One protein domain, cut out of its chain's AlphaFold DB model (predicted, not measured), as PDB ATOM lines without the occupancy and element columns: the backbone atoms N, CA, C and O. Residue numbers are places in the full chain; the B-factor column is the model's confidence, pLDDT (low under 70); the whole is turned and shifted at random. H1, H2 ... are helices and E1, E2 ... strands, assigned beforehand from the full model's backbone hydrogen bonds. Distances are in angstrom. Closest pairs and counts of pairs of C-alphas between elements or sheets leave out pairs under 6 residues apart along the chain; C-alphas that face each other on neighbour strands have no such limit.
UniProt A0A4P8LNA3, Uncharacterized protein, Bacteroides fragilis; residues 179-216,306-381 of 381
ATOM      1  N   THR A 179      21.601  33.912 -18.267       79.25
ATOM      2  CA  THR A 179      20.477  34.732 -17.777       79.25
ATOM      3  C   THR A 179      19.891  34.242 -16.457       79.25
ATOM      4  O   THR A 179      18.969  34.868 -15.943       79.25
ATOM      5  N   TYR A 180      20.362  33.110 -15.933       79.88
ATOM      6  CA  TYR A 180      19.878  32.549 -14.673       79.88
ATOM      7  C   TYR A 180      20.472  33.297 -13.472       79.88
ATOM      8  O   TYR A 180      21.668  33.589 -13.452       79.88
ATOM      9  N   TRP A 181      19.625  33.591 -12.484       81.00
ATOM     10  CA  TRP A 181      19.976  34.281 -11.242       81.00
ATOM     11  C   TRP A 181      19.257  33.617 -10.069       81.00
ATOM     12  O   TRP A 181      18.036  33.465 -10.099       81.00
ATOM     13  N   HIS A 182      20.009  33.270  -9.030       77.94
ATOM     14  CA  HIS A 182      19.498  32.718  -7.786       77.94
ATOM     15  C   HIS A 182      20.333  33.226  -6.604       77.94
ATOM     16  O   HIS A 182      21.446  32.762  -6.360       77.94
ATOM     17  N   GLU A 183      19.800  34.228  -5.900       65.62
ATOM     18  CA  GLU A 183      20.511  34.948  -4.833       65.62
ATOM     19  C   GLU A 183      20.620  34.136  -3.527       65.62
ATOM     20  O   GLU A 183      21.569  34.329  -2.769       65.62
ATOM     21  N   ASP A 184      19.715  33.175  -3.306       63.88
ATOM     22  CA  ASP A 184      19.605  32.372  -2.079       63.88
ATOM     23  C   ASP A 184      20.304  31.006  -2.209       63.88
ATOM     24  O   ASP A 184      19.734  29.957  -1.904       63.88
ATOM     25  N   PHE A 185      21.557  30.994  -2.675       68.75
ATOM     26  CA  PHE A 185      22.334  29.754  -2.738       68.75
ATOM     27  C   PHE A 185      22.658  29.239  -1.327       68.75
ATOM     28  O   PHE A 185      23.617  29.674  -0.684       68.75
ATOM     29  N   GLU A 186      21.875  28.267  -0.869       66.31
ATOM     30  CA  GLU A 186      22.114  27.494   0.346       66.31
ATOM     31  C   GLU A 186      22.393  26.024   0.003       66.31
ATOM     32  O   GLU A 186      21.775  25.433  -0.886       66.31
ATOM     33  N   TYR A 187      23.319  25.396   0.735       63.06
ATOM     34  CA  TYR A 187      23.589  23.966   0.577       63.06
ATOM     35  C   TYR A 187      22.309  23.153   0.791       63.06
ATOM     36  O   TYR A 187      21.659  23.267   1.830       63.06
ATOM     37  N   GLY A 188      21.990  22.267  -0.156       60.03
ATOM     38  CA  GLY A 188      20.910  21.295   0.010       60.03
ATOM     39  C   GLY A 188      19.621  21.586  -0.759       60.03
ATOM     40  O   GLY A 188      18.696  20.778  -0.673       60.03
ATOM     41  N   THR A 189      19.527  22.678  -1.525       67.06
ATOM     42  CA  THR A 189      18.371  22.931  -2.404       67.06
ATOM     43  C   THR A 189      18.403  21.987  -3.618       67.06
ATOM     44  O   THR A 189      19.433  21.795  -4.262       67.06
ATOM     45  N   GLU A 190      17.276  21.343  -3.951       67.56
ATOM     46  CA  GLU A 190      17.209  20.417  -5.104       67.56
ATOM     47  C   GLU A 190      17.291  21.133  -6.467       67.56
ATOM     48  O   GLU A 190      17.530  20.488  -7.495       67.56
ATOM     49  N   GLU A 191      17.047  22.445  -6.497       69.00
ATOM     50  CA  GLU A 191      17.037  23.274  -7.710       69.00
ATOM     51  C   GLU A 191      18.469  23.545  -8.206       69.00
ATOM     52  O   GLU A 191      18.761  23.343  -9.387       69.00
ATOM     53  N   ASP A 192      19.403  23.792  -7.284       77.38
ATOM     54  CA  ASP A 192      20.813  24.088  -7.578       77.38
ATOM     55  C   ASP A 192      21.707  22.839  -7.643       77.38
ATOM     56  O   ASP A 192      22.940  22.914  -7.632       77.38
ATOM     57  N   HIS A 193      21.101  21.652  -7.699       85.69
ATOM     58  CA  HIS A 193      21.850  20.404  -7.704       85.69
ATOM     59  C   HIS A 193      22.585  20.223  -9.044       85.69
ATOM     60  O   HIS A 193      21.980  19.932 -10.079       85.69
ATOM     61  N   LEU A 194      23.914  20.328  -9.019       86.25
ATOM     62  CA  LEU A 194      24.823  20.258 -10.168       86.25
ATOM     63  C   LEU A 194      24.585  19.013 -11.038       86.25
ATOM     64  O   LEU A 194      24.642  19.105 -12.263       86.25
ATOM     65  N   ASP A 195      24.261  17.864 -10.430       88.94
ATOM     66  CA  ASP A 195      23.955  16.607 -11.139       88.94
ATOM     67  C   ASP A 195      22.866  16.755 -12.222       88.94
ATOM     68  O   ASP A 195      22.825  15.956 -13.158       88.94
ATOM     69  N   ARG A 196      21.982  17.758 -12.110       88.56
ATOM     70  CA  ARG A 196      20.907  18.032 -13.079       88.56
ATOM     71  C   ARG A 196      21.416  18.680 -14.365       88.56
ATOM     72  O   ARG A 196      20.790  18.523 -15.411       88.56
ATOM     73  N   TRP A 197      22.529  19.400 -14.275       90.12
ATOM     74  CA  TRP A 197      23.021  20.306 -15.315       90.12
ATOM     75  C   TRP A 197      24.287  19.791 -16.008       90.12
ATOM     76  O   TRP A 197      24.701  20.318 -17.042       90.12
ATOM     77  N   VAL A 198      24.903  18.738 -15.468       92.88
ATOM     78  CA  VAL A 198      26.080  18.100 -16.062       92.88
ATOM     79  C   VAL A 198      25.709  17.166 -17.212       92.88
ATOM     80  O   VAL A 198      24.784  16.358 -17.139       92.88
ATOM     81  N   ILE A 199      26.513  17.205 -18.269       95.12
ATOM     82  CA  ILE A 199      26.449  16.265 -19.387       95.12
ATOM     83  C   ILE A 199      27.794  15.530 -19.448       95.12
ATOM     84  O   ILE A 199      28.824  16.195 -19.589       95.12
ATOM     85  N   PRO A 200      27.828  14.186 -19.353       96.50
ATOM     86  CA  PRO A 200      29.071  13.431 -19.475       96.50
ATOM     87  C   PRO A 200      29.747  13.658 -20.830       96.50
ATOM     88  O   PRO A 200      29.084  13.653 -21.869       96.50
ATOM     89  N   ILE A 201      31.068  13.803 -20.810       97.44
ATOM     90  CA  ILE A 201      31.934  13.883 -21.994       97.44
ATOM     91  C   ILE A 201      33.109  12.914 -21.834       97.44
ATOM     92  O   ILE A 201      33.320  12.354 -20.755       97.44
ATOM     93  N   ASP A 202      33.882  12.704 -22.897       96.25
ATOM     94  CA  ASP A 202      35.113  11.923 -22.806       96.25
ATOM     95  C   ASP A 202      36.338  12.784 -22.440       96.25
ATOM     96  O   ASP A 202      36.332  14.017 -22.501       96.25
ATOM     97  N   GLU A 203      37.413  12.109 -22.027       96.56
ATOM     98  CA  GLU A 203      38.674  12.755 -21.654       96.56
ATOM     99  C   GLU A 203      39.295  13.536 -22.820       96.56
ATOM    100  O   GLU A 203      39.885  14.595 -22.607       96.56
ATOM    101  N   ALA A 204      39.170  13.042 -24.056       95.06
ATOM    102  CA  ALA A 204      39.776  13.683 -25.216       95.06
ATOM    103  C   ALA A 204      39.109  15.033 -25.514       95.06
ATOM    104  O   ALA A 204      39.802  16.003 -25.830       95.06
ATOM    105  N   GLU A 205      37.787  15.116 -25.355       94.75
ATOM    106  CA  GLU A 205      37.015  16.349 -25.472       94.75
ATOM    107  C   GLU A 205      37.429  17.368 -24.398       94.75
ATOM    108  O   GLU A 205      37.703  18.528 -24.720       94.75
ATOM    109  N   PHE A 206      37.569  16.928 -23.139       94.31
ATOM    110  CA  PHE A 206      38.059  17.777 -22.049       94.31
ATOM    111  C   PHE A 206      39.474  18.298 -22.307       94.31
ATOM    112  O   PHE A 206      39.722  19.499 -22.197       94.31
ATOM    113  N   LEU A 207      40.406  17.421 -22.683       90.50
ATOM    114  CA  LEU A 207      41.791  17.808 -22.949       90.50
ATOM    115  C   LEU A 207      41.892  18.784 -24.126       90.50
ATOM    116  O   LEU A 207      42.697  19.713 -24.077       90.50
ATOM    117  N   ALA A 208      41.060  18.621 -25.157       88.06
ATOM    118  CA  ALA A 208      40.998  19.557 -26.275       88.06
ATOM    119  C   ALA A 208      40.492  20.944 -25.845       88.06
ATOM    120  O   ALA A 208      41.054  21.955 -26.269       88.06
ATOM    121  N   ALA A 209      39.465  21.016 -24.993       85.12
ATOM    122  CA  ALA A 209      38.983  22.285 -24.442       85.12
ATOM    123  C   ALA A 209      40.040  22.934 -23.531       85.12
ATOM    124  O   ALA A 209      40.423  24.084 -23.744       85.12
ATOM    125  N   SER A 210      40.591  22.166 -22.589       86.81
ATOM    126  CA  SER A 210      41.591  22.632 -21.626       86.81
ATOM    127  C   SER A 210      42.875  23.134 -22.290       86.81
ATOM    128  O   SER A 210      43.426  24.136 -21.848       86.81
ATOM    129  N   ALA A 211      43.333  22.503 -23.376       84.19
ATOM    130  CA  ALA A 211      44.517  22.953 -24.110       84.19
ATOM    131  C   ALA A 211      44.316  24.307 -24.817       84.19
ATOM    132  O   ALA A 211      45.282  25.043 -25.031       84.19
ATOM    133  N   ASN A 212      43.076  24.626 -25.193       79.88
ATOM    134  CA  ASN A 212      42.726  25.892 -25.837       79.88
ATOM    135  C   ASN A 212      42.385  26.991 -24.825       79.88
ATOM    136  O   ASN A 212      42.534  28.173 -25.138       79.88
ATOM    137  N   TYR A 213      41.955  26.614 -23.623       83.62
ATOM    138  CA  TYR A 213      41.619  27.554 -22.569       83.62
ATOM    139  C   TYR A 213      42.875  28.167 -21.944       83.62
ATOM    140  O   TYR A 213      43.767  27.473 -21.452       83.62
ATOM    141  N   LYS A 214      42.929  29.500 -21.933       81.38
ATOM    142  CA  LYS A 214      43.959  30.271 -21.237       81.38
ATOM    143  C   LYS A 214      43.278  31.305 -20.367       81.38
ATOM    144  O   LYS A 214      42.753  32.287 -20.880       81.38
ATOM    145  N   ASN A 215      43.305  31.069 -19.064       82.69
ATOM    146  CA  ASN A 215      42.774  32.023 -18.107       82.69
ATOM    147  C   ASN A 215      43.671  33.264 -18.020       82.69
ATOM    148  O   ASN A 215      44.898  33.153 -18.139       82.69
ATOM    149  N   ILE A 216      43.072  34.416 -17.736       77.19
ATOM    150  CA  ILE A 216      43.814  35.654 -17.500       77.19
ATOM    151  C   ILE A 216      44.623  35.505 -16.214       77.19
ATOM    152  O   ILE A 216      44.153  34.959 -15.214       77.19
ATOM    153  N   TYR A 306      32.053  36.959 -17.169       85.62
ATOM    154  CA  TYR A 306      31.774  35.947 -16.164       85.62
ATOM    155  C   TYR A 306      33.054  35.356 -15.592       85.62
ATOM    156  O   TYR A 306      34.052  35.158 -16.297       85.62
ATOM    157  N   CYS A 307      32.997  34.990 -14.317       90.50
ATOM    158  CA  CYS A 307      33.981  34.105 -13.721       90.50
ATOM    159  C   CYS A 307      33.322  33.027 -12.874       90.50
ATOM    160  O   CYS A 307      32.202  33.194 -12.388       90.50
ATOM    161  N   VAL A 308      34.049  31.931 -12.665       92.19
ATOM    162  CA  VAL A 308      33.630  30.882 -11.737       92.19
ATOM    163  C   VAL A 308      34.660  30.621 -10.656       92.19
ATOM    164  O   VAL A 308      35.866  30.639 -10.917       92.19
ATOM    165  N   ASP A 309      34.149  30.342  -9.461       92.06
ATOM    166  CA  ASP A 309      34.873  29.701  -8.368       92.06
ATOM    167  C   ASP A 309      34.376  28.260  -8.267       92.06
ATOM    168  O   ASP A 309      33.185  28.024  -8.059       92.06
ATOM    169  N   ALA A 310      35.268  27.296  -8.484       91.06
ATOM    170  CA  ALA A 310      34.913  25.885  -8.532       91.06
ATOM    171  C   ALA A 310      35.834  25.076  -7.625       91.06
ATOM    172  O   ALA A 310      37.038  24.976  -7.872       91.06
ATOM    173  N   CYS A 311      35.266  24.462  -6.595       89.81
ATOM    174  CA  CYS A 311      36.030  23.797  -5.553       89.81
ATOM    175  C   CYS A 311      35.342  22.523  -5.053       89.81
ATOM    176  O   CYS A 311      34.193  22.220  -5.375       89.81
ATOM    177  N   THR A 312      36.092  21.744  -4.276       88.50
ATOM    178  CA  THR A 312      35.542  20.684  -3.433       88.50
ATOM    179  C   THR A 312      35.718  21.124  -1.991       88.50
ATOM    180  O   THR A 312      36.851  21.291  -1.537       88.50
ATOM    181  N   GLU A 313      34.616  21.307  -1.284       83.62
ATOM    182  CA  GLU A 313      34.610  21.644   0.131       83.62
ATOM    183  C   GLU A 313      34.562  20.380   0.989       83.62
ATOM    184  O   GLU A 313      34.033  19.342   0.582       83.62
ATOM    185  N   LEU A 314      35.180  20.460   2.169       73.81
ATOM    186  CA  LEU A 314      35.335  19.351   3.117       73.81
ATOM    187  C   LEU A 314      34.860  19.719   4.532       73.81
ATOM    188  O   LEU A 314      35.031  18.931   5.463       73.81
ATOM    189  N   GLU A 315      34.300  20.916   4.718       66.50
ATOM    190  CA  GLU A 315      33.776  21.364   6.007       66.50
ATOM    191  C   GLU A 315      32.438  20.664   6.291       66.50
ATOM    192  O   GLU A 315      31.377  21.077   5.836       66.50
ATOM    193  N   GLY A 316      32.503  19.558   7.036       72.56
ATOM    194  CA  GLY A 316      31.352  18.702   7.313       72.56
ATOM    195  C   GLY A 316      31.261  17.552   6.315       72.56
ATOM    196  O   GLY A 316      31.958  16.548   6.473       72.56
ATOM    197  N   GLU A 317      30.396  17.686   5.313       76.88
ATOM    198  CA  GLU A 317      30.236  16.702   4.238       76.88
ATOM    199  C   GLU A 317      30.969  17.167   2.977       76.88
ATOM    200  O   GLU A 317      31.034  18.357   2.675       76.88
ATOM    201  N   ARG A 318      31.554  16.216   2.239       86.62
ATOM    202  CA  ARG A 318      32.256  16.527   0.992       86.62
ATOM    203  C   ARG A 318      31.238  17.009  -0.037       86.62
ATOM    204  O   ARG A 318      30.361  16.240  -0.421       86.62
ATOM    205  N   ALA A 319      31.404  18.234  -0.523       88.94
ATOM    206  CA  ALA A 319      30.533  18.822  -1.531       88.94
ATOM    207  C   ALA A 319      31.359  19.439  -2.661       88.94
ATOM    208  O   ALA A 319      32.357  20.118  -2.429       88.94
ATOM    209  N   GLY A 320      30.968  19.188  -3.903       91.19
ATOM    210  CA  GLY A 320      31.485  19.909  -5.055       91.19
ATOM    211  C   GLY A 320      30.650  21.147  -5.310       91.19
ATOM    212  O   GLY A 320      29.426  21.055  -5.336       91.19
ATOM    213  N   ILE A 321      31.313  22.284  -5.505       90.69
ATOM    214  CA  ILE A 321      30.675  23.592  -5.620       90.69
ATOM    215  C   ILE A 321      31.188  24.306  -6.864       90.69
ATOM    216  O   ILE A 321      32.385  24.283  -7.153       90.69
ATOM    217  N   ILE A 322      30.276  24.940  -7.597       92.69
ATOM    218  CA  ILE A 322      30.584  25.871  -8.685       92.69
ATOM    219  C   ILE A 322      29.739  27.122  -8.468       92.69
ATOM    220  O   ILE A 322      28.522  27.069  -8.603       92.69
ATOM    221  N   LYS A 323      30.375  28.245  -8.143       92.00
ATOM    222  CA  LYS A 323      29.730  29.558  -8.040       92.00
ATOM    223  C   LYS A 323      30.016  30.357  -9.298       92.00
ATOM    224  O   LYS A 323      31.163  30.410  -9.742       92.00
ATOM    225  N   VAL A 324      28.980  30.969  -9.859       91.88
ATOM    226  CA  VAL A 324      29.051  31.772 -11.080       91.88
ATOM    227  C   VAL A 324      28.823  33.232 -10.726       91.88
ATOM    228  O   VAL A 324      27.897  33.572  -9.989       91.88
ATOM    229  N   PHE A 325      29.680  34.096 -11.257       90.06
ATOM    230  CA  PHE A 325      29.632  35.533 -11.035       90.06
ATOM    231  C   PHE A 325      29.613  36.252 -12.373       90.06
ATOM    232  O   PHE A 325      30.352  35.883 -13.288       90.06
ATOM    233  N   GLN A 326      28.816  37.311 -12.451       88.00
ATOM    234  CA  GLN A 326      28.971  38.345 -13.456       88.00
ATOM    235  C   GLN A 326      30.032  39.324 -12.962       88.00
ATOM    236  O   GLN A 326      30.065  39.658 -11.777       88.00
ATOM    237  N   VAL A 327      30.901  39.784 -13.854       82.81
ATOM    238  CA  VAL A 327      31.978  40.699 -13.498       82.81
ATOM    239  C   VAL A 327      31.992  41.891 -14.444       82.81
ATOM    240  O   VAL A 327      31.991  41.729 -15.664       82.81
ATOM    241  N   SER A 328      31.993  43.093 -13.873       78.69
ATOM    242  CA  SER A 328      32.042  44.357 -14.612       78.69
ATOM    243  C   SER A 328      32.698  45.432 -13.754       78.69
ATOM    244  O   SER A 328      32.435  45.501 -12.559       78.69
ATOM    245  N   GLY A 329      33.586  46.249 -14.329       71.50
ATOM    246  CA  GLY A 329      34.141  47.430 -13.646       71.50
ATOM    247  C   GLY A 329      34.918  47.167 -12.343       71.50
ATOM    248  O   GLY A 329      35.176  48.100 -11.590       71.50
ATOM    249  N   GLY A 330      35.306  45.918 -12.072       75.88
ATOM    250  CA  GLY A 330      35.912  45.509 -10.800       75.88
ATOM    251  C   GLY A 330      34.926  45.143  -9.703       75.88
ATOM    252  O   GLY A 330      35.329  45.030  -8.549       75.88
ATOM    253  N   GLU A 331      33.669  44.909 -10.056       83.12
ATOM    254  CA  GLU A 331      32.651  44.353  -9.174       83.12
ATOM    255  C   GLU A 331      32.332  42.916  -9.576       83.12
ATOM    256  O   GLU A 331      32.180  42.602 -10.759       83.12
ATOM    257  N   PHE A 332      32.232  42.041  -8.575       85.94
ATOM    258  CA  PHE A 332      31.827  40.650  -8.737       85.94
ATOM    259  C   PHE A 332      30.404  40.512  -8.212       85.94
ATOM    260  O   PHE A 332      30.168  40.562  -7.006       85.94
ATOM    261  N   LYS A 333      29.452  40.307  -9.117       87.62
ATOM    262  CA  LYS A 333      28.054  40.085  -8.769       87.62
ATOM    263  C   LYS A 333      27.755  38.593  -8.821       87.62
ATOM    264  O   LYS A 333      27.809  37.978  -9.884       87.62
ATOM    265  N   PHE A 334      27.461  38.004  -7.666       88.44
ATOM    266  CA  PHE A 334      27.046  36.606  -7.587       88.44
ATOM    267  C   PHE A 334      25.768  36.390  -8.400       88.44
ATOM    268  O   PHE A 334      24.804  37.134  -8.231       88.44
ATOM    269  N   MET A 335      25.784  35.399  -9.294       87.19
ATOM    270  CA  MET A 335      24.622  35.043 -10.104       87.19
ATOM    271  C   MET A 335      23.873  33.872  -9.490       87.19
ATOM    272  O   MET A 335      22.685  33.986  -9.223       87.19
ATOM    273  N   PHE A 336      24.563  32.751  -9.292       88.56
ATOM    274  CA  PHE A 336      24.028  31.527  -8.701       88.56
ATOM    275  C   PHE A 336      25.173  30.576  -8.338       88.56
ATOM    276  O   PHE A 336      26.322  30.748  -8.765       88.56
ATOM    277  N   GLY A 337      24.856  29.543  -7.563       89.62
ATOM    278  CA  GLY A 337      25.766  28.449  -7.252       89.62
ATOM    279  C   GLY A 337      25.150  27.112  -7.629       89.62
ATOM    280  O   GLY A 337      23.937  26.976  -7.672       89.62
ATOM    281  N   LEU A 338      25.995  26.126  -7.907       91.25
ATOM    282  CA  LEU A 338      25.611  24.736  -8.124       91.25
ATOM    283  C   LEU A 338      26.367  23.850  -7.136       91.25
ATOM    284  O   LEU A 338      27.569  24.050  -6.934       91.25
ATOM    285  N   TRP A 339      25.695  22.850  -6.565       91.12
ATOM    286  CA  TRP A 339      26.295  21.940  -5.584       91.12
ATOM    287  C   TRP A 339      26.062  20.458  -5.906       91.12
ATOM    288  O   TRP A 339      25.083  20.093  -6.551       91.12
ATOM    289  N   SER A 340      26.963  19.579  -5.467       90.62
ATOM    290  CA  SER A 340      26.786  18.122  -5.546       90.62
ATOM    291  C   SER A 340      27.475  17.404  -4.393       90.62
ATOM    292  O   SER A 340      28.615  17.701  -4.055       90.62
ATOM    293  N   ASP A 341      26.815  16.386  -3.858       89.75
ATOM    294  CA  ASP A 341      27.381  15.385  -2.946       89.75
ATOM    295  C   ASP A 341      28.065  14.211  -3.682       89.75
ATOM    296  O   ASP A 341      28.554  13.272  -3.055       89.75
ATOM    297  N   LYS A 342      28.082  14.226  -5.022       89.94
ATOM    298  CA  LYS A 342      28.598  13.134  -5.870       89.94
ATOM    299  C   LYS A 342      29.687  13.571  -6.837       89.94
ATOM    300  O   LYS A 342      30.509  12.746  -7.226       89.94
ATOM    301  N   ILE A 343      29.667  14.821  -7.286       92.19
ATOM    302  CA  ILE A 343      30.568  15.354  -8.307       92.19
ATOM    303  C   ILE A 343      31.460  16.388  -7.644       92.19
ATOM    304  O   ILE A 343      30.981  17.429  -7.219       92.19
ATOM    305  N   PHE A 344      32.763  16.117  -7.597       93.12
ATOM    306  CA  PHE A 344      33.746  16.928  -6.880       93.12
ATOM    307  C   PHE A 344      34.736  17.569  -7.867       93.12
ATOM    308  O   PHE A 344      35.670  16.887  -8.312       93.12
ATOM    309  N   PRO A 345      34.546  18.844  -8.264       93.06
ATOM    310  CA  PRO A 345      35.403  19.523  -9.233       93.06
ATOM    311  C   PRO A 345      36.883  19.476  -8.838       93.06
ATOM    312  O   PRO A 345      37.240  19.717  -7.687       93.06
ATOM    313  N   GLN A 346      37.748  19.152  -9.802       90.69
ATOM    314  CA  GLN A 346      39.212  19.153  -9.650       90.69
ATOM    315  C   GLN A 346      39.881  20.136 -10.605       90.69
ATOM    316  O   GLN A 346      40.892  20.754 -10.285       90.69
ATOM    317  N   THR A 347      39.368  20.235 -11.829       91.25
ATOM    318  CA  THR A 347      39.878  21.164 -12.837       91.25
ATOM    319  C   THR A 347      38.720  21.624 -13.694       91.25
ATOM    320  O   THR A 347      37.959  20.799 -14.199       91.25
ATOM    321  N   VAL A 348      38.605  22.935 -13.870       92.19
ATOM    322  CA  VAL A 348      37.541  23.564 -14.646       92.19
ATOM    323  C   VAL A 348      38.164  24.474 -15.695       92.19
ATOM    324  O   VAL A 348      39.197  25.103 -15.461       92.19
ATOM    325  N   CYS A 349      37.563  24.515 -16.875       89.81
ATOM    326  CA  CYS A 349      37.933  25.442 -17.932       89.81
ATOM    327  C   CYS A 349      36.697  25.871 -18.715       89.81
ATOM    328  O   CYS A 349      35.725  25.121 -18.821       89.81
ATOM    329  N   TRP A 350      36.743  27.071 -19.280       89.50
ATOM    330  CA  TRP A 350      35.700  27.537 -20.181       89.50
ATOM    331  C   TRP A 350      35.932  26.987 -21.583       89.50
ATOM    332  O   TRP A 350      37.047  27.029 -22.109       89.50
ATOM    333  N   LYS A 351      34.862  26.492 -22.203       87.12
ATOM    334  CA  LYS A 351      34.853  26.114 -23.621       87.12
ATOM    335  C   LYS A 351      34.438  27.284 -24.519       87.12
ATOM    336  O   LYS A 351      34.899  27.368 -25.665       87.12
ATOM    337  N   ASP A 352      33.578  28.146 -23.993       83.12
ATOM    338  CA  ASP A 352      33.058  29.403 -24.542       83.12
ATOM    339  C   ASP A 352      32.510  30.246 -23.369       83.12
ATOM    340  O   ASP A 352      32.932  30.026 -22.238       83.12
ATOM    341  N   ASN A 353      31.643  31.235 -23.607       81.81
ATOM    342  CA  ASN A 353      31.156  32.145 -22.558       81.81
ATOM    343  C   ASN A 353      30.083  31.558 -21.642       81.81
ATOM    344  O   ASN A 353      29.800  32.143 -20.602       81.81
ATOM    345  N   THR A 354      29.483  30.438 -22.028       85.94
ATOM    346  CA  THR A 354      28.342  29.856 -21.320       85.94
ATOM    347  C   THR A 354      28.560  28.399 -20.967       85.94
ATOM    348  O   THR A 354      27.814  27.858 -20.166       85.94
ATOM    349  N   THR A 355      29.602  27.751 -21.489       90.94
ATOM    350  CA  THR A 355      29.856  26.334 -21.233       90.94
ATOM    351  C   THR A 355      31.146  26.112 -20.452       90.94
ATOM    352  O   THR A 355      32.246  26.437 -20.917       90.94
ATOM    353  N   LEU A 356      31.023  25.448 -19.301       94.56
ATOM    354  CA  LEU A 356      32.153  24.941 -18.521       94.56
ATOM    355  C   LEU A 356      32.450  23.489 -18.861       94.56
ATOM    356  O   LEU A 356      31.545  22.687 -19.072       94.56
ATOM    357  N   TYR A 357      33.729  23.139 -18.853       95.69
ATOM    358  CA  TYR A 357      34.223  21.771 -18.933       95.69
ATOM    359  C   TYR A 357      34.927  21.444 -17.622       95.69
ATOM    360  O   TYR A 357      35.809  22.182 -17.177       95.69
ATOM    361  N   VAL A 358      34.534  20.334 -17.005       95.25
ATOM    362  CA  VAL A 358      34.910  19.968 -15.640       95.25
ATOM    363  C   VAL A 358      35.488  18.561 -15.625       95.25
ATOM    364  O   VAL A 358      34.816  17.595 -15.980       95.25
ATOM    365  N   LYS A 359      36.723  18.438 -15.144       96.56
ATOM    366  CA  LYS A 359      37.269  17.188 -14.618       96.56
ATOM    367  C   LYS A 359      36.913  17.117 -13.138       96.56
ATOM    368  O   LYS A 359      37.286  18.012 -12.375       96.56
ATOM    369  N   ALA A 360      36.229  16.059 -12.732       95.81
ATOM    370  CA  ALA A 360      35.768  15.866 -11.364       95.81
ATOM    371  C   ALA A 360      36.076  14.456 -10.855       95.81
ATOM    372  O   ALA A 360      36.288  13.524 -11.635       95.81
ATOM    373  N   LEU A 361      36.084  14.305  -9.535       94.12
ATOM    374  CA  LEU A 361      36.033  13.003  -8.880       94.12
ATOM    375  C   LEU A 361      34.581  12.648  -8.573       94.12
ATOM    376  O   LEU A 361      33.769  13.526  -8.285       94.12
ATOM    377  N   ARG A 362      34.276  11.356  -8.616       92.38
ATOM    378  CA  ARG A 362      33.030  10.778  -8.117       92.38
ATOM    379  C   ARG A 362      33.356   9.513  -7.347       92.38
ATOM    380  O   ARG A 362      34.146   8.697  -7.823       92.38
ATOM    381  N   GLU A 363      32.736   9.341  -6.187       86.56
ATOM    382  CA  GLU A 363      32.911   8.125  -5.404       86.56
ATOM    383  C   GLU A 363      32.072   6.984  -5.992       86.56
ATOM    384  O   GLU A 363      30.849   7.076  -6.112       86.56
ATOM    385  N   GLU A 364      32.730   5.881  -6.345       87.12
ATOM    386  CA  GLU A 364      32.081   4.655  -6.799       87.12
ATOM    387  C   GLU A 364      32.692   3.445  -6.098       87.12
ATOM    388  O   GLU A 364      33.901   3.215  -6.137       87.12
ATOM    389  N   ASN A 365      31.843   2.638  -5.457       86.25
ATOM    390  CA  ASN A 365      32.260   1.450  -4.703       86.25
ATOM    391  C   ASN A 365      33.335   1.737  -3.629       86.25
ATOM    392  O   ASN A 365      34.201   0.895  -3.387       86.25
ATOM    393  N   GLY A 366      33.283   2.909  -2.987       82.69
ATOM    394  CA  GLY A 366      34.224   3.309  -1.935       82.69
ATOM    395  C   GLY A 366      35.576   3.819  -2.441       82.69
ATOM    396  O   GLY A 366      36.538   3.849  -1.673       82.69
ATOM    397  N   ALA A 367      35.687   4.168  -3.728       87.94
ATOM    398  CA  ALA A 367      36.887   4.760  -4.304       87.94
ATOM    399  C   ALA A 367      36.546   5.909  -5.259       87.94
ATOM    400  O   ALA A 367      35.616   5.811  -6.059       87.94
ATOM    401  N   ASP A 368      37.355   6.966  -5.221       91.62
ATOM    402  CA  ASP A 368      37.248   8.076  -6.162       91.62
ATOM    403  C   ASP A 368      37.677   7.641  -7.566       91.62
ATOM    404  O   ASP A 368      38.789   7.152  -7.786       91.62
ATOM    405  N   GLN A 369      36.788   7.856  -8.530       95.25
ATOM    406  CA  GLN A 369      37.040   7.690  -9.954       95.25
ATOM    407  C   GLN A 369      36.985   9.054 -10.645       95.25
ATOM    408  O   GLN A 369      36.241   9.947 -10.240       95.25
ATOM    409  N   THR A 370      37.795   9.228 -11.690       96.25
ATOM    410  CA  THR A 370      37.818  10.470 -12.475       96.25
ATOM    411  C   THR A 370      36.750  10.438 -13.557       96.25
ATOM    412  O   THR A 370      36.683   9.490 -14.337       96.25
ATOM    413  N   TYR A 371      35.978  11.516 -13.639       96.81
ATOM    414  CA  TYR A 371      34.944  11.739 -14.639       96.81
ATOM    415  C   TYR A 371      35.086  13.118 -15.284       96.81
ATOM    416  O   TYR A 371      35.692  14.032 -14.715       96.81
ATOM    417  N   TYR A 372      34.509  13.258 -16.476       96.81
ATOM    418  CA  TYR A 372      34.543  14.483 -17.264       96.81
ATOM    419  C   TYR A 372      33.123  14.894 -17.640       96.81
ATOM    420  O   TYR A 372      32.324  14.075 -18.100       96.81
ATOM    421  N   TYR A 373      32.821  16.171 -17.447       96.62
ATOM    422  CA  TYR A 373      31.507  16.746 -17.692       96.62
ATOM    423  C   TYR A 373      31.629  18.059 -18.457       96.62
ATOM    424  O   TYR A 373      32.632  18.765 -18.340       96.62
ATOM    425  N   LYS A 374      30.574  18.413 -19.185       96.00
ATOM    426  CA  LYS A 374      30.302  19.793 -19.585       96.00
ATOM    427  C   LYS A 374      29.040  20.305 -18.897       96.00
ATOM    428  O   LYS A 374      28.145  19.513 -18.607       96.00
ATOM    429  N   ILE A 375      28.976  21.609 -18.666       94.88
ATOM    430  CA  ILE A 375      27.863  22.292 -18.001       94.88
ATOM    431  C   ILE A 375      27.486  23.511 -18.853       94.88
ATOM    432  O   ILE A 375      28.249  24.481 -18.864       94.88
ATOM    433  N   PRO A 376      26.365  23.466 -19.595       91.31
ATOM    434  CA  PRO A 376      25.812  24.630 -20.286       91.31
ATOM    435  C   PRO A 376      25.088  25.537 -19.278       91.31
ATOM    436  O   PRO A 376      23.988  25.228 -18.826       91.31
ATOM    437  N   LEU A 377      25.724  26.638 -18.887       88.94
ATOM    438  CA  LEU A 377      25.212  27.590 -17.896       88.94
ATOM    439  C   LEU A 377      24.058  28.451 -18.434       88.94
ATOM    440  O   LEU A 377      23.260  28.950 -17.652       88.94
ATOM    441  N   ASP A 378      23.931  28.588 -19.755       83.06
ATOM    442  CA  ASP A 378      22.806  29.249 -20.434       83.06
ATOM    443  C   ASP A 378      21.495  28.444 -20.373       83.06
ATOM    444  O   ASP A 378      20.437  28.938 -20.758       83.06
ATOM    445  N   GLN A 379      21.555  27.194 -19.907       82.25
ATOM    446  CA  GLN A 379      20.407  26.285 -19.829       82.25
ATOM    447  C   GLN A 379      19.942  26.014 -18.397       82.25
ATOM    448  O   GLN A 379      18.966  25.285 -18.221       82.25
ATOM    449  N   VAL A 380      20.625  26.576 -17.395       78.88
ATOM    450  CA  VAL A 380      20.213  26.499 -15.987       78.88
ATOM    451  C   VAL A 380      18.933  27.322 -15.804       78.88
ATOM    452  O   VAL A 380      18.794  28.387 -16.410       78.88
ATOM    453  N   GLN A 381      17.971  26.796 -15.039       75.62
ATOM    454  CA  GLN A 381      16.627  27.366 -14.872       75.62
ATOM    455  C   GLN A 381      16.069  27.171 -13.477       75.62
ATOM    456  O   GLN A 381      16.347  26.096 -12.894       75.62
TER     457      GLN A 381
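What this domain is: This is residues 179 to 216 and 306 to 381 of the 381 residues of an uncharacterized protein of Bacteroides fragilis (UniProt A0A4P8LNA3). Two strongly twisted three-stranded sheets make a sandwich, only partly face to face, and one helix, H1, covers the second sheet on the face away from the first. A long opening stretch, residues 179 to 202, has no named element until it reaches H1. The printed part has 114 residues, with one named helix and six named strands in the order H1, E1, E2, E3, E4, E5, E6 along the chain; its class is mostly strand, with strands holding 55 of the 65 residues in named elements, and the sheets run E1 E2 E3 and E4 E5 E6, both antiparallel. It is compact, with a radius of gyration of the C-alphas of 13.9 A and spans of 45 by 34 by 24 A.

Where its parts are: Find C-alpha 203 at (38.674, 12.755, -21.654), where H1 begins; it runs 14.4 A to residue 212. Beyond the cut look for E1, residues 306 to 313, 21.9 A; E2, 319 to 328, 28.7 A; E3, 331 to 340, 27.1 A; E4, 344 to 350, 17.1 A; E5, 355 to 364, 26.1 A; and E6, 367 to 376, 27.8 A, ending at C-alpha 376 (25.812, 24.630, -20.286).

How they stand to each other: Each sheet is a meander, each strand the antiparallel neighbour of the one before. Look at N 309 and O 323, 3.0 A, for E1 and E2; N 322 and O 338, 2.9 A, for E2 and E3; N 349 and O 357, 2.9 A, for E4 and E5; N 358 and O 373, 2.8 A, for E5 and E6. Between the sheets, the closest C-alphas of E2 and E4 are Gly 320 and Phe 344, 4.2 A. H1 is on the sheet E4 E5 E6 at a height over the sheet of 8.9 A, slantwise to the strands, at 38 degrees to E5 on the local plane; the closest C-alphas of H1 and E5 are those of Phe 206 and Tyr 357, 6.4 A apart, and the closest of H1 and E4 are those of Ser 210 and Cys 349, 5.9 A apart. In H1, 5 of 6 O i to N i+4 pairs are within hydrogen-bond range.

The domain as a whole: The C-alphas farthest apart, Gly 329 and Asn 365, are 46.9 A apart. Residues 217 to 305 are not printed, and C-alphas 216 and 306 are 12.1 A apart. The links from E1 to E6 are tight. Look for low confidence, pLDDT under 70, at residues 183 to 191 and 315.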